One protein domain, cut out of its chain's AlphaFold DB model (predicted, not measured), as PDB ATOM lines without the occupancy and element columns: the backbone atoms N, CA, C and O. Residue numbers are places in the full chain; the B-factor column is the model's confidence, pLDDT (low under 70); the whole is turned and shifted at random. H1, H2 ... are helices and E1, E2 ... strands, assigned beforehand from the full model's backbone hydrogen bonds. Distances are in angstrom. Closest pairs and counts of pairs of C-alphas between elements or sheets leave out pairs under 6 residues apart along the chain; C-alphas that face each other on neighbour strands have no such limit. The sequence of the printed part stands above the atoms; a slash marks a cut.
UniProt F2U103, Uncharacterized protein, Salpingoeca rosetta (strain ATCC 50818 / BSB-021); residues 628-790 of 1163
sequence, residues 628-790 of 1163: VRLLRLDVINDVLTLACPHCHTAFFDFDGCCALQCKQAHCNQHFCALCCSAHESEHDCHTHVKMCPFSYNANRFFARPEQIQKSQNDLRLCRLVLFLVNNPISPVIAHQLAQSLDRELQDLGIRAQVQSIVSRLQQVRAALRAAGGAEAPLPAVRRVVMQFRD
ATOM      1  N   VAL A 628       2.542   4.171 248.936       96.94
ATOM      2  CA  VAL A 628       1.362   5.059 248.923       96.94
ATOM      3  C   VAL A 628       1.380   5.955 247.683       96.94
ATOM      4  O   VAL A 628       0.369   6.049 246.989       96.94
ATOM      5  N   ARG A 629       2.523   6.575 247.358       96.88
ATOM      6  CA  ARG A 629       2.662   7.456 246.188       96.88
ATOM      7  C   ARG A 629       2.425   6.729 244.861       96.88
ATOM      8  O   ARG A 629       1.794   7.310 243.982       96.88
ATOM      9  N   LEU A 630       2.895   5.489 244.713       97.00
ATOM     10  CA  LEU A 630       2.629   4.677 243.518       97.00
ATOM     11  C   LEU A 630       1.143   4.305 243.416       97.00
ATOM     12  O   LEU A 630       0.501   4.636 242.424       97.00
ATOM     13  N   LEU A 631       0.561   3.734 244.478       97.44
ATOM     14  CA  LEU A 631      -0.859   3.352 244.504       97.44
ATOM     15  C   LEU A 631      -1.802   4.550 244.286       97.44
ATOM     16  O   LEU A 631      -2.883   4.395 243.722       97.44
ATOM     17  N   ARG A 632      -1.400   5.754 244.710       97.44
ATOM     18  CA  ARG A 632      -2.128   7.006 244.459       97.44
ATOM     19  C   ARG A 632      -2.191   7.340 242.967       97.44
ATOM     20  O   ARG A 632      -3.241   7.769 242.499       97.44
ATOM     21  N   LEU A 633      -1.099   7.138 242.227       97.25
ATOM     22  CA  LEU A 633      -1.066   7.347 240.775       97.25
ATOM     23  C   LEU A 633      -1.927   6.306 240.050       97.25
ATOM     24  O   LEU A 633      -2.722   6.687 239.193       97.25
ATOM     25  N   ASP A 634      -1.845   5.033 240.448       97.06
ATOM     26  CA  ASP A 634      -2.691   3.963 239.900       97.06
ATOM     27  C   ASP A 634      -4.188   4.284 240.092       97.06
ATOM     28  O   ASP A 634      -4.981   4.198 239.155       97.06
ATOM     29  N   VAL A 635      -4.585   4.742 241.289       97.12
ATOM     30  CA  VAL A 635      -5.975   5.145 241.571       97.12
ATOM     31  C   VAL A 635      -6.402   6.384 240.773       97.12
ATOM     32  O   VAL A 635      -7.523   6.432 240.265       97.12
ATOM     33  N   ILE A 636      -5.544   7.393 240.628       97.19
ATOM     34  CA  ILE A 636      -5.892   8.590 239.847       97.19
ATOM     35  C   ILE A 636      -6.098   8.231 238.368       97.19
ATOM     36  O   ILE A 636      -7.094   8.654 237.776       97.19
ATOM     37  N   ASN A 637      -5.219   7.405 237.798       96.12
ATOM     38  CA  ASN A 637      -5.213   7.083 236.371       96.12
ATOM     39  C   ASN A 637      -6.270   6.034 235.969       96.12
ATOM     40  O   ASN A 637      -7.003   6.262 235.009       96.12
ATOM     41  N   ASP A 638      -6.386   4.916 236.694       95.69
ATOM     42  CA  ASP A 638      -7.239   3.781 236.286       95.69
ATOM     43  C   ASP A 638      -8.641   3.795 236.939       95.69
ATOM     44  O   ASP A 638      -9.604   3.218 236.412       95.69
ATOM     45  N   VAL A 639      -8.778   4.434 238.108       96.25
ATOM     46  CA  VAL A 639      -9.990   4.366 238.949       96.25
ATOM     47  C   VAL A 639     -10.812   5.657 238.921       96.25
ATOM     48  O   VAL A 639     -12.029   5.581 238.730       96.25
ATOM     49  N   LEU A 640     -10.183   6.818 239.136       96.69
ATOM     50  CA  LEU A 640     -10.871   8.112 239.242       96.69
ATOM     51  C   LEU A 640     -11.049   8.798 237.880       96.69
ATOM     52  O   LEU A 640     -12.140   9.301 237.579       96.69
ATOM     53  N   THR A 641     -10.010   8.778 237.043       97.44
ATOM     54  CA  THR A 641     -10.096   9.223 235.649       97.44
ATOM     55  C   THR A 641     -10.957   8.241 234.862       97.44
ATOM     56  O   THR A 641     -10.701   7.036 234.840       97.44
ATOM     57  N   LEU A 642     -12.011   8.743 234.215       97.56
ATOM     58  CA  LEU A 642     -12.847   7.920 233.347       97.56
ATOM     59  C   LEU A 642     -12.329   7.996 231.915       97.56
ATOM     60  O   LEU A 642     -12.095   9.070 231.368       97.56
ATOM     61  N   ALA A 643     -12.127   6.821 231.330       98.00
ATOM     62  CA  ALA A 643     -11.479   6.643 230.044       98.00
ATOM     63  C   ALA A 643     -12.210   5.607 229.186       98.00
ATOM     64  O   ALA A 643     -12.935   4.748 229.701       98.00
ATOM     65  N   CYS A 644     -12.003   5.689 227.870       98.19
ATOM     66  CA  CYS A 644     -12.503   4.705 226.918       98.19
ATOM     67  C   CYS A 644     -11.922   3.310 227.238       98.19
ATOM     68  O   CYS A 644     -10.697   3.181 227.329       98.19
ATOM     69  N   PRO A 645     -12.755   2.256 227.350       97.56
ATOM     70  CA  PRO A 645     -12.314   0.922 227.769       97.56
ATOM     71  C   PRO A 645     -11.366   0.204 226.791       97.56
ATOM     72  O   PRO A 645     -10.816  -0.828 227.159       97.56
ATOM     73  N   HIS A 646     -11.165   0.716 225.570       97.31
ATOM     74  CA  HIS A 646     -10.291   0.099 224.559       97.31
ATOM     75  C   HIS A 646      -8.922   0.773 224.403       97.31
ATOM     76  O   HIS A 646      -7.942   0.097 224.102       97.31
ATOM     77  N   CYS A 647      -8.847   2.100 224.546       97.31
ATOM     78  CA  CYS A 647      -7.635   2.882 224.259       97.31
ATOM     79  C   CYS A 647      -7.157   3.743 225.437       97.31
ATOM     80  O   CYS A 647      -6.204   4.502 225.285       97.31
ATOM     81  N   HIS A 648      -7.838   3.675 226.588       96.88
ATOM     82  CA  HIS A 648      -7.528   4.425 227.812       96.88
ATOM     83  C   HIS A 648      -7.437   5.957 227.650       96.88
ATOM     84  O   HIS A 648      -7.000   6.653 228.562       96.88
ATOM     85  N   THR A 649      -7.918   6.518 226.535       97.44
ATOM     86  CA  THR A 649      -8.084   7.972 226.397       97.44
ATOM     87  C   THR A 649      -9.195   8.444 227.331       97.44
ATOM     88  O   THR A 649     -10.323   7.946 227.251       97.44
ATOM     89  N   ALA A 650      -8.862   9.386 228.215       97.44
ATOM     90  CA  ALA A 650      -9.800  10.020 229.133       97.44
ATOM     91  C   ALA A 650     -10.944  10.718 228.377       97.44
ATOM     92  O   ALA A 650     -10.740  11.243 227.282       97.44
ATOM     93  N   PHE A 651     -12.137  10.743 228.970       96.88
ATOM     94  CA  PHE A 651     -13.268  11.524 228.471       96.88
ATOM     95  C   PHE A 651     -13.911  12.316 229.612       96.88
ATOM     96  O   PHE A 651     -14.052  11.831 230.735       96.88
ATOM     97  N   PHE A 652     -14.293  13.547 229.301       93.56
ATOM     98  CA  PHE A 652     -14.922  14.514 230.193       93.56
ATOM     99  C   PHE A 652     -15.915  15.354 229.376       93.56
ATOM    100  O   PHE A 652     -15.894  15.287 228.148       93.56
ATOM    101  N   ASP A 653     -16.801  16.069 230.069       87.25
ATOM    102  CA  ASP A 653     -17.652  17.151 229.553       87.25
ATOM    103  C   ASP A 653     -18.271  16.894 228.166       87.25
ATOM    104  O   ASP A 653     -18.032  17.610 227.195       87.25
ATOM    105  N   PHE A 654     -19.075  15.828 228.079       91.75
ATOM    106  CA  PHE A 654     -19.878  15.517 226.898       91.75
ATOM    107  C   PHE A 654     -21.332  15.955 227.114       91.75
ATOM    108  O   PHE A 654     -21.972  15.559 228.090       91.75
ATOM    109  N   ASP A 655     -21.874  16.712 226.164       84.88
ATOM    110  CA  ASP A 655     -23.296  17.040 226.112       84.88
ATOM    111  C   ASP A 655     -24.051  16.053 225.209       84.88
ATOM    112  O   ASP A 655     -23.617  15.724 224.102       84.88
ATOM    113  N   GLY A 656     -25.215  15.587 225.669       89.06
ATOM    114  CA  GLY A 656     -26.126  14.760 224.876       89.06
ATOM    115  C   GLY A 656     -26.154  13.280 225.265       89.06
ATOM    116  O   GLY A 656     -26.554  12.923 226.377       89.06
ATOM    117  N   CYS A 657     -25.880  12.394 224.303       96.19
ATOM    118  CA  CYS A 657     -26.134  10.965 224.473       96.19
ATOM    119  C   CYS A 657     -25.074  10.289 225.354       96.19
ATOM    120  O   CYS A 657     -23.874  10.463 225.160       96.19
ATOM    121  N   CYS A 658     -25.515   9.443 226.288       97.81
ATOM    122  CA  CYS A 658     -24.624   8.652 227.140       97.81
ATOM    123  C   CYS A 658     -24.034   7.406 226.443       97.81
ATOM    124  O   CYS A 658     -23.284   6.659 227.075       97.81
ATOM    125  N   ALA A 659     -24.359   7.168 225.166       98.00
ATOM    126  CA  ALA A 659     -23.667   6.222 224.293       98.00
ATOM    127  C   ALA A 659     -22.585   6.988 223.515       98.00
ATOM    128  O   ALA A 659     -22.892   7.726 222.582       98.00
ATOM    129  N   LEU A 660     -21.324   6.861 223.932       97.94
ATOM    130  CA  LEU A 660     -20.211   7.617 223.362       97.94
ATOM    131  C   LEU A 660     -19.426   6.784 222.356       97.94
ATOM    132  O   LEU A 660     -19.162   5.607 222.575       97.94
ATOM    133  N   GLN A 661     -18.968   7.433 221.290       98.00
ATOM    134  CA  GLN A 661     -17.953   6.892 220.393       98.00
ATOM    135  C   GLN A 661     -16.600   7.530 220.717       98.00
ATOM    136  O   GLN A 661     -16.483   8.757 220.763       98.00
ATOM    137  N   CYS A 662     -15.554   6.723 220.900       98.19
ATOM    138  CA  CYS A 662     -14.214   7.252 221.136       98.19
ATOM    139  C   CYS A 662     -13.667   7.957 219.887       98.19
ATOM    140  O   CYS A 662     -13.442   7.311 218.867       98.19
ATOM    141  N   LYS A 663     -13.385   9.262 219.979       96.75
ATOM    142  CA  LYS A 663     -12.875  10.076 218.858       96.75
ATOM    143  C   LYS A 663     -11.381   9.896 218.547       96.75
ATOM    144  O   LYS A 663     -10.859  10.565 217.661       96.75
ATOM    145  N   GLN A 664     -10.689   8.976 219.224       97.56
ATOM    146  CA  GLN A 664      -9.355   8.549 218.796       97.56
ATOM    147  C   GLN A 664      -9.450   7.773 217.483       97.56
ATOM    148  O   GLN A 664     -10.057   6.702 217.446       97.56
ATOM    149  N   ALA A 665      -8.777   8.263 216.438       96.62
ATOM    150  CA  ALA A 665      -8.850   7.714 215.080       96.62
ATOM    151  C   ALA A 665      -8.433   6.231 214.959       96.62
ATOM    152  O   ALA A 665      -8.839   5.553 214.018       96.62
ATOM    153  N   HIS A 666      -7.643   5.721 215.910       96.62
ATOM    154  CA  HIS A 666      -7.223   4.317 215.993       96.62
ATOM    155  C   HIS A 666      -8.172   3.431 216.829       96.62
ATOM    156  O   HIS A 666      -7.927   2.233 216.954       96.62
ATOM    157  N   CYS A 667      -9.213   4.011 217.434       97.88
ATOM    158  CA  CYS A 667     -10.145   3.335 218.333       97.88
ATOM    159  C   CYS A 667     -11.553   3.264 217.727       97.88
ATOM    160  O   CYS A 667     -12.001   2.174 217.385       97.88
ATOM    161  N   ASN A 668     -12.254   4.399 217.599       96.69
ATOM    162  CA  ASN A 668     -13.625   4.532 217.062       96.69
ATOM    163  C   ASN A 668     -14.723   3.640 217.703       96.69
ATOM    164  O   ASN A 668     -15.865   3.666 217.250       96.69
ATOM    165  N   GLN A 669     -14.400   2.880 218.758       98.31
ATOM    166  CA  GLN A 669     -15.314   1.992 219.488       98.31
ATOM    167  C   GLN A 669     -16.385   2.750 220.284       98.31
ATOM    168  O   GLN A 669     -16.149   3.875 220.746       98.31
ATOM    169  N   HIS A 670     -17.524   2.090 220.503       98.44
ATOM    170  CA  HIS A 670     -18.643   2.613 221.283       98.44
ATOM    171  C   HIS A 670     -18.544   2.177 222.753       98.44
ATOM    172  O   HIS A 670     -18.117   1.066 223.066       98.44
ATOM    173  N   PHE A 671     -18.924   3.050 223.685       98.56
ATOM    174  CA  PHE A 671     -18.940   2.739 225.111       98.56
ATOM    175  C   PHE A 671     -19.965   3.570 225.893       98.56
ATOM    176  O   PHE A 671     -20.235   4.731 225.591       98.56
ATOM    177  N   CYS A 672     -20.536   2.977 226.941       98.44
ATOM    178  CA  CYS A 672     -21.496   3.660 227.806       98.44
ATOM    179  C   CYS A 672     -20.772   4.619 228.765       98.44
ATOM    180  O   CYS A 672     -19.998   4.179 229.617       98.44
ATOM    181  N   ALA A 673     -21.075   5.914 228.702       97.88
ATOM    182  CA  ALA A 673     -20.458   6.953 229.531       97.88
ATOM    183  C   ALA A 673     -20.726   6.816 231.044       97.88
ATOM    184  O   ALA A 673     -20.015   7.400 231.860       97.88
ATOM    185  N   LEU A 674     -21.765   6.061 231.418       97.19
ATOM    186  CA  LEU A 674     -22.233   5.901 232.800       97.19
ATOM    187  C   LEU A 674     -21.516   4.764 233.547       97.19
ATOM    188  O   LEU A 674     -21.556   4.713 234.772       97.19
ATOM    189  N   CYS A 675     -20.891   3.829 232.825       97.50
ATOM    190  CA  CYS A 675     -20.238   2.647 233.407       97.50
ATOM    191  C   CYS A 675     -18.920   2.233 232.720       97.50
ATOM    192  O   CYS A 675     -18.246   1.315 233.190       97.50
ATOM    193  N   CYS A 676     -18.562   2.894 231.616       97.44
ATOM    194  CA  CYS A 676     -17.460   2.573 230.708       97.44
ATOM    195  C   CYS A 676     -17.475   1.128 230.167       97.44
ATOM    196  O   CYS A 676     -16.414   0.547 229.953       97.44
ATOM    197  N   SER A 677     -18.654   0.532 229.950       97.81
ATOM    198  CA  SER A 677     -18.765  -0.744 229.228       97.81
ATOM    199  C   SER A 677     -18.557  -0.531 227.726       97.81
ATOM    200  O   SER A 677     -19.135   0.392 227.152       97.81
ATOM    201  N   ALA A 678     -17.728  -1.377 227.115       98.00
ATOM    202  CA  ALA A 678     -17.494  -1.447 225.673       98.00
ATOM    203  C   ALA A 678     -18.678  -2.083 224.928       98.00
ATOM    204  O   ALA A 678     -19.298  -3.003 225.462       98.00
ATOM    205  N   HIS A 679     -18.941  -1.626 223.698       98.38
ATOM    206  CA  HIS A 679     -19.951  -2.167 222.779       98.38
ATOM    207  C   HIS A 679     -19.443  -2.107 221.339       98.38
ATOM    208  O   HIS A 679     -18.824  -1.120 220.941       98.38
ATOM    209  N   GLU A 680     -19.730  -3.141 220.547       97.00
ATOM    210  CA  GLU A 680     -19.281  -3.211 219.151       97.00
ATOM    211  C   GLU A 680     -20.047  -2.206 218.269       97.00
ATOM    212  O   GLU A 680     -19.435  -1.457 217.504       97.00
ATOM    213  N   SER A 681     -21.375  -2.109 218.431       97.94
ATOM    214  CA  SER A 681     -22.212  -1.159 217.688       97.94
ATOM    215  C   SER A 681     -22.770  -0.011 218.540       97.94
ATOM    216  O   SER A 681     -22.926  -0.096 219.762       97.94
ATOM    217  N   GLU A 682     -23.144   1.068 217.853       97.62
ATOM    218  CA  GLU A 682     -23.896   2.191 218.419       97.62
ATOM    219  C   GLU A 682     -25.258   1.738 218.983       97.62
ATOM    220  O   GLU A 682     -25.701   2.232 220.022       97.62
ATOM    221  N   HIS A 683     -25.913   0.765 218.337       97.62
ATOM    222  CA  HIS A 683     -27.220   0.245 218.745       97.62
ATOM    223  C   HIS A 683     -27.142  -0.552 220.057       97.62
ATOM    224  O   HIS A 683     -27.983  -0.370 220.943       97.62
ATOM    225  N   ASP A 684     -26.107  -1.379 220.216       98.12
ATOM    226  CA  ASP A 684     -25.844  -2.116 221.456       98.12
ATOM    227  C   ASP A 684     -25.502  -1.150 222.591       98.12
ATOM    228  O   ASP A 684     -26.023  -1.272 223.699       98.12
ATOM    229  N   CYS A 685     -24.700  -0.121 222.295       98.38
ATOM    230  CA  CYS A 685     -24.347   0.913 223.258       98.38
ATOM    231  C   CYS A 685     -25.580   1.694 223.744       98.38
ATOM    232  O   CYS A 685     -25.792   1.836 224.951       98.38
ATOM    233  N   HIS A 686     -26.446   2.126 222.824       97.94
ATOM    234  CA  HIS A 686     -27.734   2.747 223.133       97.94
ATOM    235  C   HIS A 686     -28.631   1.833 223.986       97.94
ATOM    236  O   HIS A 686     -29.188   2.262 225.005       97.94
ATOM    237  N   THR A 687     -28.749   0.562 223.603       97.50
ATOM    238  CA  THR A 687     -29.535  -0.450 224.322       97.50
ATOM    239  C   THR A 687     -28.982  -0.701 225.728       97.50
ATOM    240  O   THR A 687     -29.745  -0.755 226.696       97.50
ATOM    241  N   HIS A 688     -27.657  -0.731 225.888       98.12
ATOM    242  CA  HIS A 688     -27.010  -0.807 227.193       98.12
ATOM    243  C   HIS A 688     -27.258   0.438 228.047       98.12
ATOM    244  O   HIS A 688     -27.520   0.290 229.235       98.12
ATOM    245  N   VAL A 689     -27.196   1.652 227.487       97.88
ATOM    246  CA  VAL A 689     -27.441   2.903 228.233       97.88
ATOM    247  C   VAL A 689     -28.834   2.900 228.869       97.88
ATOM    248  O   VAL A 689     -28.950   3.177 230.064       97.88
ATOM    249  N   LYS A 690     -29.873   2.492 228.120       97.31
ATOM    250  CA  LYS A 690     -31.249   2.352 228.638       97.31
ATOM    251  C   LYS A 690     -31.345   1.428 229.854       97.31
ATOM    252  O   LYS A 690     -32.095   1.729 230.782       97.31
ATOM    253  N   MET A 691     -30.598   0.324 229.834       97.00
ATOM    254  CA  MET A 691     -30.586  -0.712 230.875       97.00
ATOM    255  C   MET A 691     -29.416  -0.566 231.864       97.00
ATOM    256  O   MET A 691     -29.159  -1.474 232.656       97.00
ATOM    257  N   CYS A 692     -28.658   0.534 231.814       97.50
ATOM    258  CA  CYS A 692     -27.391   0.621 232.527       97.50
ATOM    259  C   CYS A 692     -27.631   0.715 234.043       97.50
ATOM    260  O   CYS A 692     -28.260   1.678 234.481       97.50
ATOM    261  N   PRO A 693     -27.077  -0.187 234.882       96.25
ATOM    262  CA  PRO A 693     -27.325  -0.157 236.329       96.25
ATOM    263  C   PRO A 693     -26.833   1.106 237.052       96.25
ATOM    264  O   PRO A 693     -27.252   1.367 238.175       96.25
ATOM    265  N   PHE A 694     -25.952   1.890 236.422       95.94
ATOM    266  CA  PHE A 694     -25.501   3.191 236.928       95.94
ATOM    267  C   PHE A 694     -26.397   4.359 236.489       95.94
ATOM    268  O   PHE A 694     -26.268   5.448 237.038       95.94
ATOM    269  N   SER A 695     -27.318   4.161 235.539       95.94
ATOM    270  CA  SER A 695     -28.214   5.225 235.083       95.94
ATOM    271  C   SER A 695     -29.142   5.695 236.203       95.94
ATOM    272  O   SER A 695     -29.622   4.908 237.024       95.94
ATOM    273  N   TYR A 696     -29.397   7.002 236.223       94.81
ATOM    274  CA  TYR A 696     -30.470   7.627 237.001       94.81
ATOM    275  C   TYR A 696     -31.737   7.884 236.166       94.81
ATOM    276  O   TYR A 696     -32.783   8.173 236.737       94.81
ATOM    277  N   ASN A 697     -31.667   7.713 234.839       92.44
ATOM    278  CA  ASN A 697     -32.807   7.723 233.923       92.44
ATOM    279  C   ASN A 697     -32.877   6.368 233.199       92.44
ATOM    280  O   ASN A 697     -32.404   6.236 232.067       92.44
ATOM    281  N   ALA A 698     -33.453   5.349 233.839       91.44
ATOM    282  CA  ALA A 698     -33.740   4.092 233.148       91.44
ATOM    283  C   ALA A 698     -34.592   4.350 231.887       91.44
ATOM    284  O   ALA A 698     -35.415   5.269 231.852       91.44
ATOM    285  N   ASN A 699     -34.379   3.550 230.843       94.06
ATOM    286  CA  ASN A 699     -35.054   3.640 229.542       94.06
ATOM    287  C   ASN A 699     -34.806   4.925 228.717       94.06
ATOM    288  O   ASN A 699     -35.384   5.053 227.634       94.06
ATOM    289  N   ARG A 700     -33.915   5.840 229.135       95.44
ATOM    290  CA  ARG A 700     -33.515   7.027 228.347       95.44
ATOM    291  C   ARG A 700     -32.040   6.975 227.942       95.44
ATOM    292  O   ARG A 700     -31.202   6.501 228.700       95.44
ATOM    293  N   PHE A 701     -31.730   7.497 226.754       95.50
ATOM    294  CA  PHE A 701     -30.353   7.642 226.251       95.50
ATOM    295  C   PHE A 701     -29.644   8.905 226.774       95.50
ATOM    296  O   PHE A 701     -28.418   8.954 226.854       95.50
ATOM    297  N   PHE A 702     -30.435   9.921 227.123       96.44
ATOM    298  CA  PHE A 702     -29.986  11.232 227.582       96.44
ATOM    299  C   PHE A 702     -30.156  11.357 229.102       96.44
ATOM    300  O   PHE A 702     -31.193  10.984 229.669       96.44
ATOM    301  N   ALA A 703     -29.151  11.928 229.755       95.25
ATOM    302  CA  ALA A 703     -29.155  12.265 231.172       95.25
ATOM    303  C   ALA A 703     -28.691  13.714 231.347       95.25
ATOM    304  O   ALA A 703     -27.931  14.220 230.527       95.25
ATOM    305  N   ARG A 704     -29.169  14.398 232.392       95.06
ATOM    306  CA  ARG A 704     -28.699  15.759 232.698       95.06
ATOM    307  C   ARG A 704     -27.262  15.718 233.249       95.06
ATOM    308  O   ARG A 704     -26.897  14.691 233.830       95.06
ATOM    309  N   PRO A 705     -26.463  16.797 233.147       94.69
ATOM    310  CA  PRO A 705     -25.078  16.812 233.626       94.69
ATOM    311  C   PRO A 705     -24.909  16.365 235.088       94.69
ATOM    312  O   PRO A 705     -23.995  15.605 235.401       94.69
ATOM    313  N   GLU A 706     -25.835  16.722 235.984       94.31
ATOM    314  CA  GLU A 706     -25.781  16.316 237.397       94.31
ATOM    315  C   GLU A 706     -26.037  14.811 237.566       94.31
ATOM    316  O   GLU A 706     -25.473  14.164 238.449       94.31
ATOM    317  N   GLN A 707     -26.873  14.232 236.699       94.75
ATOM    318  CA  GLN A 707     -27.157  12.798 236.672       94.75
ATOM    319  C   GLN A 707     -25.983  12.009 236.077       94.75
ATOM    320  O   GLN A 707     -25.668  10.928 236.578       94.75
ATOM    321  N   ILE A 708     -25.317  12.552 235.052       95.75
ATOM    322  CA  ILE A 708     -24.079  11.999 234.486       95.75
ATOM    323  C   ILE A 708     -22.995  11.992 235.565       95.75
ATOM    324  O   ILE A 708     -22.498  10.918 235.902       95.75
ATOM    325  N   GLN A 709     -22.704  13.139 236.187       94.75
ATOM    326  CA  GLN A 709     -21.677  13.238 237.228       94.75
ATOM    327  C   GLN A 709     -21.985  12.337 238.432       94.75
ATOM    328  O   GLN A 709     -21.080  11.693 238.963       94.75
ATOM    329  N   LYS A 710     -23.256  12.201 238.836       94.12
ATOM    330  CA  LYS A 710     -23.639  11.263 239.903       94.12
ATOM    331  C   LYS A 710     -23.408   9.797 239.505       94.12
ATOM    332  O   LYS A 710     -22.819   9.055 240.283       94.12
ATOM    333  N   SER A 711     -23.788   9.401 238.286       94.88
ATOM    334  CA  SER A 711     -23.540   8.047 237.751       94.88
ATOM    335  C   SER A 711     -22.040   7.733 237.667       94.88
ATOM    336  O   SER A 711     -21.594   6.651 238.046       94.88
ATOM    337  N   GLN A 712     -21.244   8.706 237.215       95.44
ATOM    338  CA  GLN A 712     -19.789   8.607 237.156       95.44
ATOM    339  C   GLN A 712     -19.155   8.531 238.550       95.44
ATOM    340  O   GLN A 712     -18.203   7.781 238.742       95.44
ATOM    341  N   ASN A 713     -19.681   9.249 239.541       94.50
ATOM    342  CA  ASN A 713     -19.190   9.184 240.918       94.50
ATOM    343  C   ASN A 713     -19.532   7.853 241.604       94.50
ATOM    344  O   ASN A 713     -18.670   7.300 242.288       94.50
ATOM    345  N   ASP A 714     -20.715   7.282 241.347       93.38
ATOM    346  CA  ASP A 714     -21.046   5.903 241.737       93.38
ATOM    347  C   ASP A 714     -20.051   4.902 241.106       93.38
ATOM    348  O   ASP A 714     -19.564   3.987 241.777       93.38
ATOM    349  N   LEU A 715     -19.698   5.086 239.825       94.81
ATOM    350  CA  LEU A 715     -18.725   4.252 239.109       94.81
ATOM    351  C   LEU A 715     -17.299   4.389 239.669       94.81
ATOM    352  O   LEU A 715     -16.647   3.372 239.907       94.81
ATOM    353  N   ARG A 716     -16.822   5.616 239.904       95.44
ATOM    354  CA  ARG A 716     -15.507   5.912 240.506       95.44
ATOM    355  C   ARG A 716     -15.399   5.300 241.904       95.44
ATOM    356  O   ARG A 716     -14.424   4.615 242.197       95.44
ATOM    357  N   LEU A 717     -16.431   5.459 242.739       93.25
ATOM    358  CA  LEU A 717     -16.489   4.851 244.073       93.25
ATOM    359  C   LEU A 717     -16.517   3.315 244.004       93.25
ATOM    360  O   LEU A 717     -15.822   2.653 244.773       93.25
ATOM    361  N   CYS A 718     -17.262   2.740 243.054       92.12
ATOM    362  CA  CYS A 718     -17.286   1.300 242.795       92.12
ATOM    363  C   CYS A 718     -15.901   0.762 242.404       92.12
ATOM    364  O   CYS A 718     -15.413  -0.193 243.014       92.12
ATOM    365  N   ARG A 719     -15.231   1.417 241.447       94.31
ATOM    366  CA  ARG A 719     -13.857   1.100 241.032       94.31
ATOM    367  C   ARG A 719     -12.863   1.241 242.185       94.31
ATOM    368  O   ARG A 719     -12.000   0.382 242.326       94.31
ATOM    369  N   LEU A 720     -13.004   2.258 243.036       94.62
ATOM    370  CA  LEU A 720     -12.127   2.484 244.189       94.62
ATOM    371  C   LEU A 720     -12.282   1.397 245.257       94.62
ATOM    372  O   LEU A 720     -11.282   0.881 245.755       94.62
ATOM    373  N   VAL A 721     -13.516   0.992 245.572       91.62
ATOM    374  CA  VAL A 721     -13.764  -0.138 246.478       91.62
ATOM    375  C   VAL A 721     -13.211  -1.436 245.881       91.62
ATOM    376  O   VAL A 721     -12.524  -2.165 246.588       91.62
ATOM    377  N   LEU A 722     -13.425  -1.702 244.587       91.38
ATOM    378  CA  LEU A 722     -12.859  -2.873 243.900       91.38
ATOM    379  C   LEU A 722     -11.323  -2.869 243.908       91.38
ATOM    380  O   LEU A 722     -10.719  -3.879 244.254       91.38
ATOM    381  N   PHE A 723     -10.679  -1.740 243.606       94.94
ATOM    382  CA  PHE A 723      -9.220  -1.596 243.645       94.94
ATOM    383  C   PHE A 723      -8.659  -1.883 245.043       94.94
ATOM    384  O   PHE A 723      -7.681  -2.615 245.183       94.94
ATOM    385  N   LEU A 724      -9.298  -1.346 246.087       93.69
ATOM    386  CA  LEU A 724      -8.881  -1.516 247.480       93.69
ATOM    387  C   LEU A 724      -9.292  -2.880 248.082       93.69
ATOM    388  O   LEU A 724      -8.799  -3.251 249.148       93.69
ATOM    389  N   VAL A 725     -10.168  -3.648 247.424       91.19
ATOM    390  CA  VAL A 725     -10.429  -5.067 247.733       91.19
ATOM    391  C   VAL A 725      -9.405  -5.968 247.041       91.19
ATOM    392  O   VAL A 725      -8.803  -6.804 247.710       91.19
ATOM    393  N   ASN A 726      -9.199  -5.782 245.735       93.50
ATOM    394  CA  ASN A 726      -8.412  -6.684 244.892       93.50
ATOM    395  C   ASN A 726      -6.900  -6.545 245.114       93.50
ATOM    396  O   ASN A 726      -6.172  -7.529 245.004       93.50
ATOM    397  N   ASN A 727      -6.414  -5.345 245.445       94.50
ATOM    398  CA  ASN A 727      -5.020  -5.162 245.834       94.50
ATOM    399  C   ASN A 727      -4.846  -5.492 247.332       94.50
ATOM    400  O   ASN A 727      -5.547  -4.904 248.167       94.50
ATOM    401  N   PRO A 728      -3.896  -6.373 247.715       91.62
ATOM    402  CA  PRO A 728      -3.645  -6.772 249.104       91.62
ATOM    403  C   PRO A 728      -2.883  -5.683 249.885       91.62
ATOM    404  O   PRO A 728      -1.772  -5.878 250.369       91.62
ATOM    405  N   ILE A 729      -3.489  -4.501 249.990       94.44
ATOM    406  CA  ILE A 729      -2.910  -3.318 250.628       94.44
ATOM    407  C   ILE A 729      -3.085  -3.417 252.152       94.44
ATOM    408  O   ILE A 729      -4.197  -3.658 252.648       94.44
ATOM    409  N   SER A 730      -1.981  -3.193 252.878       93.94
ATOM    410  CA  SER A 730      -1.926  -3.033 254.341       93.94
ATOM    411  C   SER A 730      -2.997  -2.048 254.832       93.94
ATOM    412  O   SER A 730      -3.217  -1.029 254.180       93.94
ATOM    413  N   PRO A 731      -3.658  -2.273 255.984       90.56
ATOM    414  CA  PRO A 731      -4.644  -1.326 256.508       90.56
ATOM    415  C   PRO A 731      -4.051   0.061 256.812       90.56
ATOM    416  O   PRO A 731      -4.793   1.041 256.792       90.56
ATOM    417  N   VAL A 732      -2.736   0.157 257.054       92.50
ATOM    418  CA  VAL A 732      -2.021   1.431 257.251       92.50
ATOM    419  C   VAL A 732      -1.866   2.160 255.915       92.50
ATOM    420  O   VAL A 732      -2.398   3.259 255.763       92.50
ATOM    421  N   ILE A 733      -1.268   1.495 254.917       95.12
ATOM    422  CA  ILE A 733      -1.105   2.016 253.548       95.12
ATOM    423  C   ILE A 733      -2.467   2.380 252.943       95.12
ATOM    424  O   ILE A 733      -2.603   3.430 252.331       95.12
ATOM    425  N   ALA A 734      -3.513   1.575 253.153       92.56
ATOM    426  CA  ALA A 734      -4.861   1.865 252.662       92.56
ATOM    427  C   ALA A 734      -5.475   3.117 253.317       92.56
ATOM    428  O   ALA A 734      -6.236   3.835 252.670       92.56
ATOM    429  N   HIS A 735      -5.140   3.403 254.581       90.75
ATOM    430  CA  HIS A 735      -5.570   4.627 255.255       90.75
ATOM    431  C   HIS A 735      -4.782   5.851 254.768       90.75
ATOM    432  O   HIS A 735      -5.396   6.867 254.458       90.75
ATOM    433  N   GLN A 736      -3.455   5.745 254.636       94.56
ATOM    434  CA  GLN A 736      -2.596   6.799 254.077       94.56
ATOM    435  C   GLN A 736      -2.956   7.112 252.616       94.56
ATOM    436  O   GLN A 736      -3.084   8.276 252.250       94.56
ATOM    437  N   LEU A 737      -3.204   6.084 251.799       95.88
ATOM    438  CA  LEU A 737      -3.681   6.205 250.423       95.88
ATOM    439  C   LEU A 737      -5.003   6.972 250.375       95.88
ATOM    440  O   LEU A 737      -5.091   7.985 249.686       95.88
ATOM    441  N   ALA A 738      -5.998   6.557 251.163       92.25
ATOM    442  CA  ALA A 738      -7.284   7.245 251.213       92.25
ATOM    443  C   ALA A 738      -7.169   8.697 251.731       92.25
ATOM    444  O   ALA A 738      -7.834   9.569 251.186       92.25
ATOM    445  N   GLN A 739      -6.287   8.991 252.698       93.62
ATOM    446  CA  GLN A 739      -5.962  10.373 253.097       93.62
ATOM    447  C   GLN A 739      -5.311  11.170 251.953       93.62
ATOM    448  O   GLN A 739      -5.652  12.326 251.727       93.62
ATOM    449  N   SER A 740      -4.382  10.565 251.211       95.69
ATOM    450  CA  SER A 740      -3.681  11.235 250.109       95.69
ATOM    451  C   SER A 740      -4.564  11.504 248.886       95.69
ATOM    452  O   SER A 740      -4.160  12.297 248.042       95.69
ATOM    453  N   LEU A 741      -5.739  10.871 248.799       96.19
ATOM    454  CA  LEU A 741      -6.757  11.048 247.754       96.19
ATOM    455  C   LEU A 741      -7.906  11.986 248.177       96.19
ATOM    456  O   LEU A 741      -8.831  12.199 247.399       96.19
ATOM    457  N   ASP A 742      -7.887  12.523 249.404       93.88
ATOM    458  CA  ASP A 742      -8.991  13.316 249.977       93.88
ATOM    459  C   ASP A 742      -9.322  14.558 249.123       93.88
ATOM    460  O   ASP A 742     -10.493  14.883 248.931       93.88
ATOM    461  N   ARG A 743      -8.300  15.180 248.511       94.62
ATOM    462  CA  ARG A 743      -8.462  16.299 247.564       94.62
ATOM    463  C   ARG A 743      -9.135  15.860 246.269       94.62
ATOM    464  O   ARG A 743     -10.191  16.380 245.942       94.62
ATOM    465  N   GLU A 744      -8.588  14.859 245.580       96.31
ATOM    466  CA  GLU A 744      -9.159  14.357 244.327       96.31
ATOM    467  C   GLU A 744     -10.613  13.877 244.502       96.31
ATOM    468  O   GLU A 744     -11.456  14.106 243.637       96.31
ATOM    469  N   LEU A 745     -10.941  13.255 245.641       95.19
ATOM    470  CA  LEU A 745     -12.315  12.870 245.976       95.19
ATOM    471  C   LEU A 745     -13.216  14.090 246.233       95.19
ATOM    472  O   LEU A 745     -14.361  14.105 245.772       95.19
ATOM    473  N   GLN A 746     -12.712  15.120 246.921       93.94
ATOM    474  CA  GLN A 746     -13.425  16.381 247.135       93.94
ATOM    475  C   GLN A 746     -13.698  17.120 245.814       93.94
ATOM    476  O   GLN A 746     -14.839  17.533 245.591       93.94
ATOM    477  N   ASP A 747     -12.697  17.238 244.939       94.25
ATOM    478  CA  ASP A 747     -12.770  17.944 243.652       94.25
ATOM    479  C   ASP A 747     -13.764  17.272 242.691       94.25
ATOM    480  O   ASP A 747     -14.569  17.938 242.042       94.25
ATOM    481  N   LEU A 748     -13.805  15.934 242.679       94.31
ATOM    482  CA  LEU A 748     -14.807  15.157 241.937       94.31
ATOM    483  C   LEU A 748     -16.228  15.268 242.528       94.31
ATOM    484  O   LEU A 748     -17.185  14.746 241.952       94.31
ATOM    485  N   GLY A 749     -16.402  15.912 243.685       93.50
ATOM    486  CA  GLY A 749     -17.672  15.970 244.412       93.50
ATOM    487  C   GLY A 749     -18.045  14.658 245.113       93.50
ATOM    488  O   GLY A 749     -19.172  14.513 245.595       93.50
ATOM    489  N   ILE A 750     -17.115  13.703 245.211       92.62
ATOM    490  CA  ILE A 750     -17.279  12.441 245.938       92.62
ATOM    491  C   ILE A 750     -17.107  12.738 247.433       92.62
ATOM    492  O   ILE A 750     -16.097  12.416 248.051       92.62
ATOM    493  N   ARG A 751     -18.139  13.338 248.046       77.69
ATOM    494  CA  ARG A 751     -18.211  13.673 249.487       77.69
ATOM    495  C   ARG A 751     -18.323  12.444 250.410       77.69
ATOM    496  O   ARG A 751     -18.970  12.489 251.457       77.69
ATOM    497  N   ALA A 752     -17.703  11.330 250.036       63.41
ATOM    498  CA  ALA A 752     -17.472  10.211 250.927       63.41
ATOM    499  C   ALA A 752     -16.346  10.599 251.890       63.41
ATOM    500  O   ALA A 752     -15.200  10.743 251.481       63.41
ATOM    501  N   GLN A 753     -16.656  10.734 253.183       64.31
ATOM    502  CA  GLN A 753     -15.615  10.867 254.205       64.31
ATOM    503  C   GLN A 753     -14.618   9.713 254.041       64.31
ATOM    504  O   GLN A 753     -15.048   8.558 253.983       64.31
ATOM    505  N   VAL A 754     -13.312   9.977 254.032       69.31
ATOM    506  CA  VAL A 754     -12.265   8.941 253.898       69.31
ATOM    507  C   VAL A 754     -12.461   7.768 254.876       69.31
ATOM    508  O   VAL A 754     -12.317   6.600 254.515       69.31
ATOM    509  N   GLN A 755     -12.910   8.059 256.102       75.69
ATOM    510  CA  GLN A 755     -13.252   7.055 257.118       75.69
ATOM    511  C   GLN A 755     -14.442   6.161 256.718       75.69
ATOM    512  O   GLN A 755     -14.466   4.974 257.054       75.69
ATOM    513  N   SER A 756     -15.412   6.691 255.966       83.88
ATOM    514  CA  SER A 756     -16.531   5.914 255.418       83.88
ATOM    515  C   SER A 756     -16.080   4.938 254.324       83.88
ATOM    516  O   SER A 756     -16.572   3.816 254.287       83.88
ATOM    517  N   ILE A 757     -15.089   5.296 253.496       82.44
ATOM    518  CA  ILE A 757     -14.521   4.384 252.486       82.44
ATOM    519  C   ILE A 757     -13.795   3.223 253.180       82.44
ATOM    520  O   ILE A 757     -14.063   2.062 252.880       82.44
ATOM    521  N   VAL A 758     -12.935   3.519 254.163       83.25
ATOM    522  CA  VAL A 758     -12.174   2.496 254.909       83.25
ATOM    523  C   VAL A 758     -13.092   1.566 255.717       83.25
ATOM    524  O   VAL A 758     -12.882   0.352 255.722       83.25
ATOM    525  N   SER A 759     -14.139   2.089 256.363       85.31
ATOM    526  CA  SER A 759     -15.101   1.254 257.105       85.31
ATOM    527  C   SER A 759     -16.011   0.428 256.186       85.31
ATOM    528  O   SER A 759     -16.212  -0.758 256.453       85.31
ATOM    529  N   ARG A 760     -16.473   0.979 255.051       81.94
ATOM    530  CA  ARG A 760     -17.161   0.200 254.003       81.94
ATOM    531  C   ARG A 760     -16.258  -0.907 253.449       81.94
ATOM    532  O   ARG A 760     -16.715  -2.031 253.287       81.94
ATOM    533  N   LEU A 761     -14.963  -0.653 253.254       85.19
ATOM    534  CA  LEU A 761     -13.983  -1.678 252.866       85.19
ATOM    535  C   LEU A 761     -13.834  -2.800 253.893       85.19
ATOM    536  O   LEU A 761     -13.713  -3.958 253.505       85.19
ATOM    537  N   GLN A 762     -13.860  -2.490 255.189       87.44
ATOM    538  CA  GLN A 762     -13.854  -3.511 256.238       87.44
ATOM    539  C   GLN A 762     -15.141  -4.349 256.211       87.44
ATOM    540  O   GLN A 762     -15.060  -5.572 256.309       87.44
ATOM    541  N   GLN A 763     -16.304  -3.725 255.991       87.44
ATOM    542  CA  GLN A 763     -17.588  -4.421 255.820       87.44
ATOM    543  C   GLN A 763     -17.595  -5.319 254.571       87.44
ATOM    544  O   GLN A 763     -17.953  -6.488 254.670       87.44
ATOM    545  N   VAL A 764     -17.132  -4.819 253.420       85.62
ATOM    546  CA  VAL A 764     -17.018  -5.596 252.174       85.62
ATOM    547  C   VAL A 764     -16.028  -6.751 252.343       85.62
ATOM    548  O   VAL A 764     -16.381  -7.895 252.079       85.62
ATOM    549  N   ARG A 765     -14.820  -6.503 252.871       87.56
ATOM    550  CA  ARG A 765     -13.832  -7.563 253.151       87.56
ATOM    551  C   ARG A 765     -14.362  -8.602 254.156       87.56
ATOM    552  O   ARG A 765     -13.995  -9.767 254.043       87.56
ATOM    553  N   ALA A 766     -15.222  -8.227 255.106       87.19
ATOM    554  CA  ALA A 766     -15.887  -9.174 256.008       87.19
ATOM    555  C   ALA A 766     -16.986  -9.988 255.300       87.19
ATOM    556  O   ALA A 766     -17.036 -11.205 255.462       87.19
ATOM    557  N   ALA A 767     -17.814  -9.347 254.469       85.75
ATOM    558  CA  ALA A 767     -18.858 -10.012 253.690       85.75
ATOM    559  C   ALA A 767     -18.284 -11.022 252.680       85.75
ATOM    560  O   ALA A 767     -18.814 -12.118 252.556       85.75
ATOM    561  N   LEU A 768     -17.166 -10.701 252.015       85.12
ATOM    562  CA  LEU A 768     -16.499 -11.619 251.078       85.12
ATOM    563  C   LEU A 768     -15.909 -12.849 251.791       85.12
ATOM    564  O   LEU A 768     -16.052 -13.965 251.302       85.12
ATOM    565  N   ARG A 769     -15.342 -12.683 252.997       85.25
ATOM    566  CA  ARG A 769     -14.939 -13.825 253.846       85.25
ATOM    567  C   ARG A 769     -16.138 -14.696 254.230       85.25
ATOM    568  O   ARG A 769     -16.050 -15.912 254.138       85.25
ATOM    569  N   ALA A 770     -17.251 -14.079 254.632       86.44
ATOM    570  CA  ALA A 770     -18.478 -14.796 254.982       86.44
ATOM    571  C   ALA A 770     -19.128 -15.501 253.773       86.44
ATOM    572  O   ALA A 770     -19.822 -16.496 253.950       86.44
ATOM    573  N   ALA A 771     -18.877 -15.013 252.554       83.62
ATOM    574  CA  ALA A 771     -19.343 -15.590 251.293       83.62
ATOM    575  C   ALA A 771     -18.437 -16.708 250.730       83.62
ATOM    576  O   ALA A 771     -18.643 -17.129 249.594       83.62
ATOM    577  N   GLY A 772     -17.445 -17.184 251.494       83.38
ATOM    578  CA  GLY A 772     -16.613 -18.338 251.130       83.38
ATOM    579  C   GLY A 772     -15.198 -18.020 250.636       83.38
ATOM    580  O   GLY A 772     -14.430 -18.954 250.431       83.38
ATOM    581  N   GLY A 773     -14.803 -16.748 250.493       65.19
ATOM    582  CA  GLY A 773     -13.404 -16.391 250.223       65.19
ATOM    583  C   GLY A 773     -13.189 -15.252 249.224       65.19
ATOM    584  O   GLY A 773     -14.088 -14.474 248.912       65.19
ATOM    585  N   ALA A 774     -11.948 -15.138 248.743       57.31
ATOM    586  CA  ALA A 774     -11.514 -14.054 247.857       57.31
ATOM    587  C   ALA A 774     -12.088 -14.143 246.428       57.31
ATOM    588  O   ALA A 774     -12.119 -13.137 245.728       57.31
ATOM    589  N   GLU A 775     -12.570 -15.317 246.014       58.03
ATOM    590  CA  GLU A 775     -13.094 -15.585 244.665       58.03
ATOM    591  C   GLU A 775     -14.600 -15.292 244.518       58.03
ATOM    592  O   GLU A 775     -15.200 -15.583 243.484       58.03
ATOM    593  N   ALA A 776     -15.231 -14.696 245.540       59.41
ATOM    594  CA  ALA A 776     -16.641 -14.320 245.498       59.41
ATOM    595  C   ALA A 776     -16.935 -13.445 244.253       59.41
ATOM    596  O   ALA A 776     -16.348 -12.370 244.091       59.41
ATOM    597  N   PRO A 777     -17.831 -13.884 243.348       59.78
ATOM    598  CA  PRO A 777     -17.799 -13.446 241.955       59.78
ATOM    599  C   PRO A 777     -18.194 -11.975 241.787       59.78
ATOM    600  O   PRO A 777     -19.014 -11.439 242.534       59.78
ATOM    601  N   LEU A 778     -17.666 -11.322 240.746       57.78
ATOM    602  CA  LEU A 778     -17.875  -9.893 240.449       57.78
ATOM    603  C   LEU A 778     -19.340  -9.401 240.569       57.78
ATOM    604  O   LEU A 778     -19.541  -8.324 241.130       57.78
ATOM    605  N   PRO A 779     -20.385 -10.144 240.140       65.94
ATOM    606  CA  PRO A 779     -21.789  -9.773 240.372       65.94
ATOM    607  C   PRO A 779     -22.240  -9.737 241.844       65.94
ATOM    608  O   PRO A 779     -23.203  -9.041 242.166       65.94
ATOM    609  N   ALA A 780     -21.584 -10.468 242.750       67.31
ATOM    610  CA  ALA A 780     -21.808 -10.370 244.193       67.31
ATOM    611  C   ALA A 780     -21.179  -9.086 244.749       67.31
ATOM    612  O   ALA A 780     -21.886  -8.297 245.374       67.31
ATOM    613  N   VAL A 781     -19.908  -8.807 244.423       65.44
ATOM    614  CA  VAL A 781     -19.251  -7.541 244.800       65.44
ATOM    615  C   VAL A 781     -20.013  -6.344 244.227       65.44
ATOM    616  O   VAL A 781     -20.271  -5.379 244.937       65.44
ATOM    617  N   ARG A 782     -20.471  -6.429 242.971       66.94
ATOM    618  CA  ARG A 782     -21.283  -5.395 242.316       66.94
ATOM    619  C   ARG A 782     -22.647  -5.210 242.981       66.94
ATOM    620  O   ARG A 782     -23.067  -4.068 243.111       66.94
ATOM    621  N   ARG A 783     -23.334  -6.278 243.414       73.25
ATOM    622  CA  ARG A 783     -24.586  -6.154 244.189       73.25
ATOM    623  C   ARG A 783     -24.343  -5.480 245.533       73.25
ATOM    624  O   ARG A 783     -25.052  -4.533 245.851       73.25
ATOM    625  N   VAL A 784     -23.312  -5.904 246.260       68.50
ATOM    626  CA  VAL A 784     -22.902  -5.289 247.529       68.50
ATOM    627  C   VAL A 784     -22.570  -3.805 247.330       68.50
ATOM    628  O   VAL A 784     -23.100  -2.968 248.049       68.50
ATOM    629  N   VAL A 785     -21.783  -3.447 246.310       65.69
ATOM    630  CA  VAL A 785     -21.465  -2.047 245.974       65.69
ATOM    631  C   VAL A 785     -22.711  -1.246 245.573       65.69
ATOM    632  O   VAL A 785     -22.883  -0.129 246.055       65.69
ATOM    633  N   MET A 786     -23.605  -1.806 244.755       71.19
ATOM    634  CA  MET A 786     -24.860  -1.147 244.373       71.19
ATOM    635  C   MET A 786     -25.794  -0.937 245.570       71.19
ATOM    636  O   MET A 786     -26.421   0.109 245.655       71.19
ATOM    637  N   GLN A 787     -25.817  -1.837 246.555       71.69
ATOM    638  CA  GLN A 787     -26.560  -1.618 247.804       71.69
ATOM    639  C   GLN A 787     -26.035  -0.407 248.603       71.69
ATOM    640  O   GLN A 787     -26.805   0.212 249.333       71.69
ATOM    641  N   PHE A 788     -24.772   0.015 248.430       65.00
ATOM    642  CA  PHE A 788     -24.273   1.278 249.002       65.00
ATOM    643  C   PHE A 788     -24.718   2.544 248.235       65.00
ATOM    644  O   PHE A 788     -24.477   3.641 248.750       65.00
ATOM    645  N   ARG A 789     -25.354   2.421 247.055       67.12
ATOM    646  CA  ARG A 789     -25.998   3.526 246.305       67.12
ATOM    647  C   ARG A 789     -27.309   3.963 246.963       67.12
ATOM    648  O   ARG A 789     -27.616   5.151 246.990       67.12
ATOM    649  N   ASP A 790     -28.038   2.989 247.508       59.91
ATOM    650  CA  ASP A 790     -29.373   3.165 248.093       59.91
ATOM    651  C   ASP A 790     -29.331   3.415 249.612       59.91
ATOM    652  O   ASP A 790     -30.348   3.744 250.226       59.91
TER     653      ASP A 790
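What this domain is: This is residues 628 to 790 of the 1163 residues of an uncharacterized protein of Salpingoeca rosetta (strain ATCC 50818 / BSB-021) (UniProt F2U103). A small, loop-rich head, in which H2 packs on the short strand hairpin E1 and E2, sits at one end of a body of crossed helices. The long helix H3 runs through the middle; H1, H6 and H7 cross its second half on different sides, and H4 packs on H1 and H6. The printed part has 163 residues, with seven named helices and two named strands in the order H1, E1, E2, H2, H3, H4, H5, H6, H7; the sheet, E1 - E2, is antiparallel and the class is mostly helix. It is compact, with a radius of gyration of the C-alphas of 16.3 A, and spans 44 by 32 by 29 A.

Where its parts are: Start at C-alpha 659, (-23.667, 6.222, 224.293), where E1 begins; it holds residues 659 to 661, and E2 holds 670 to 672. H2 follows at residues 682 to 690, 12.6 A long. Find C-alpha 705 at (-25.078, 16.812, 233.626); from there H3 runs 30.9 A to C-alpha 726 at (-8.412, -6.684, 244.892). H1 takes residues 628 to 640, 15.9 A long. After H3 come H4, residues 731 to 740, H5, residues 742 to 747, H6, residues 754 to 770 and 24.6 A long, and H7, residues 778 to 787.

How they stand to each other: Look first at the hairpin of E1 and E2, antiparallel at 145 degrees: N 660 and O 671 are 2.9 A apart, within hydrogen-bond range. Residues 670 to 671 of E2 also pair with residues 678 to 679, antiparallel. The closest C-alphas of E1 and H2, Ala 659 and Cys 685, are 5.5 A apart. H2 and H3 are apart. H3 touches H1 at Arg 716 and Leu 640, their closest C-alphas, 5.3 A, at a steep tilt of 43 degrees, opposite ways; only residues 716 to 723 of H3 and 635 to 640 of H1 take part. With residues 721 to 725 alone H3 touches H6, Val 721 to Leu 761 being closest at 6.6 A between C-alphas. With residues 718 to 722 alone it touches H7, closest C-alphas Cys 718 and Val 785, 6.2 A. H4 touches H1, closest C-alphas Leu 737 and Val 628, 5.4 A, and H6, closest C-alphas Ala 738 and Val 754, 5.9 A. H5 touches no helix. Every O i to N i+4 pair is within hydrogen-bond range in H2 to H7; in H1, 8 of 9 are.

The domain as a whole: The C-alphas farthest apart, of Ala 665 and Ala 770, are 46.8 A apart. The printed part has no cut; the links H1 to E1 and H2 to H3 are long. Look for pLDDT under 70 at residues 752 to 754, 773 to 782, 784 to 785 and 788 to 790.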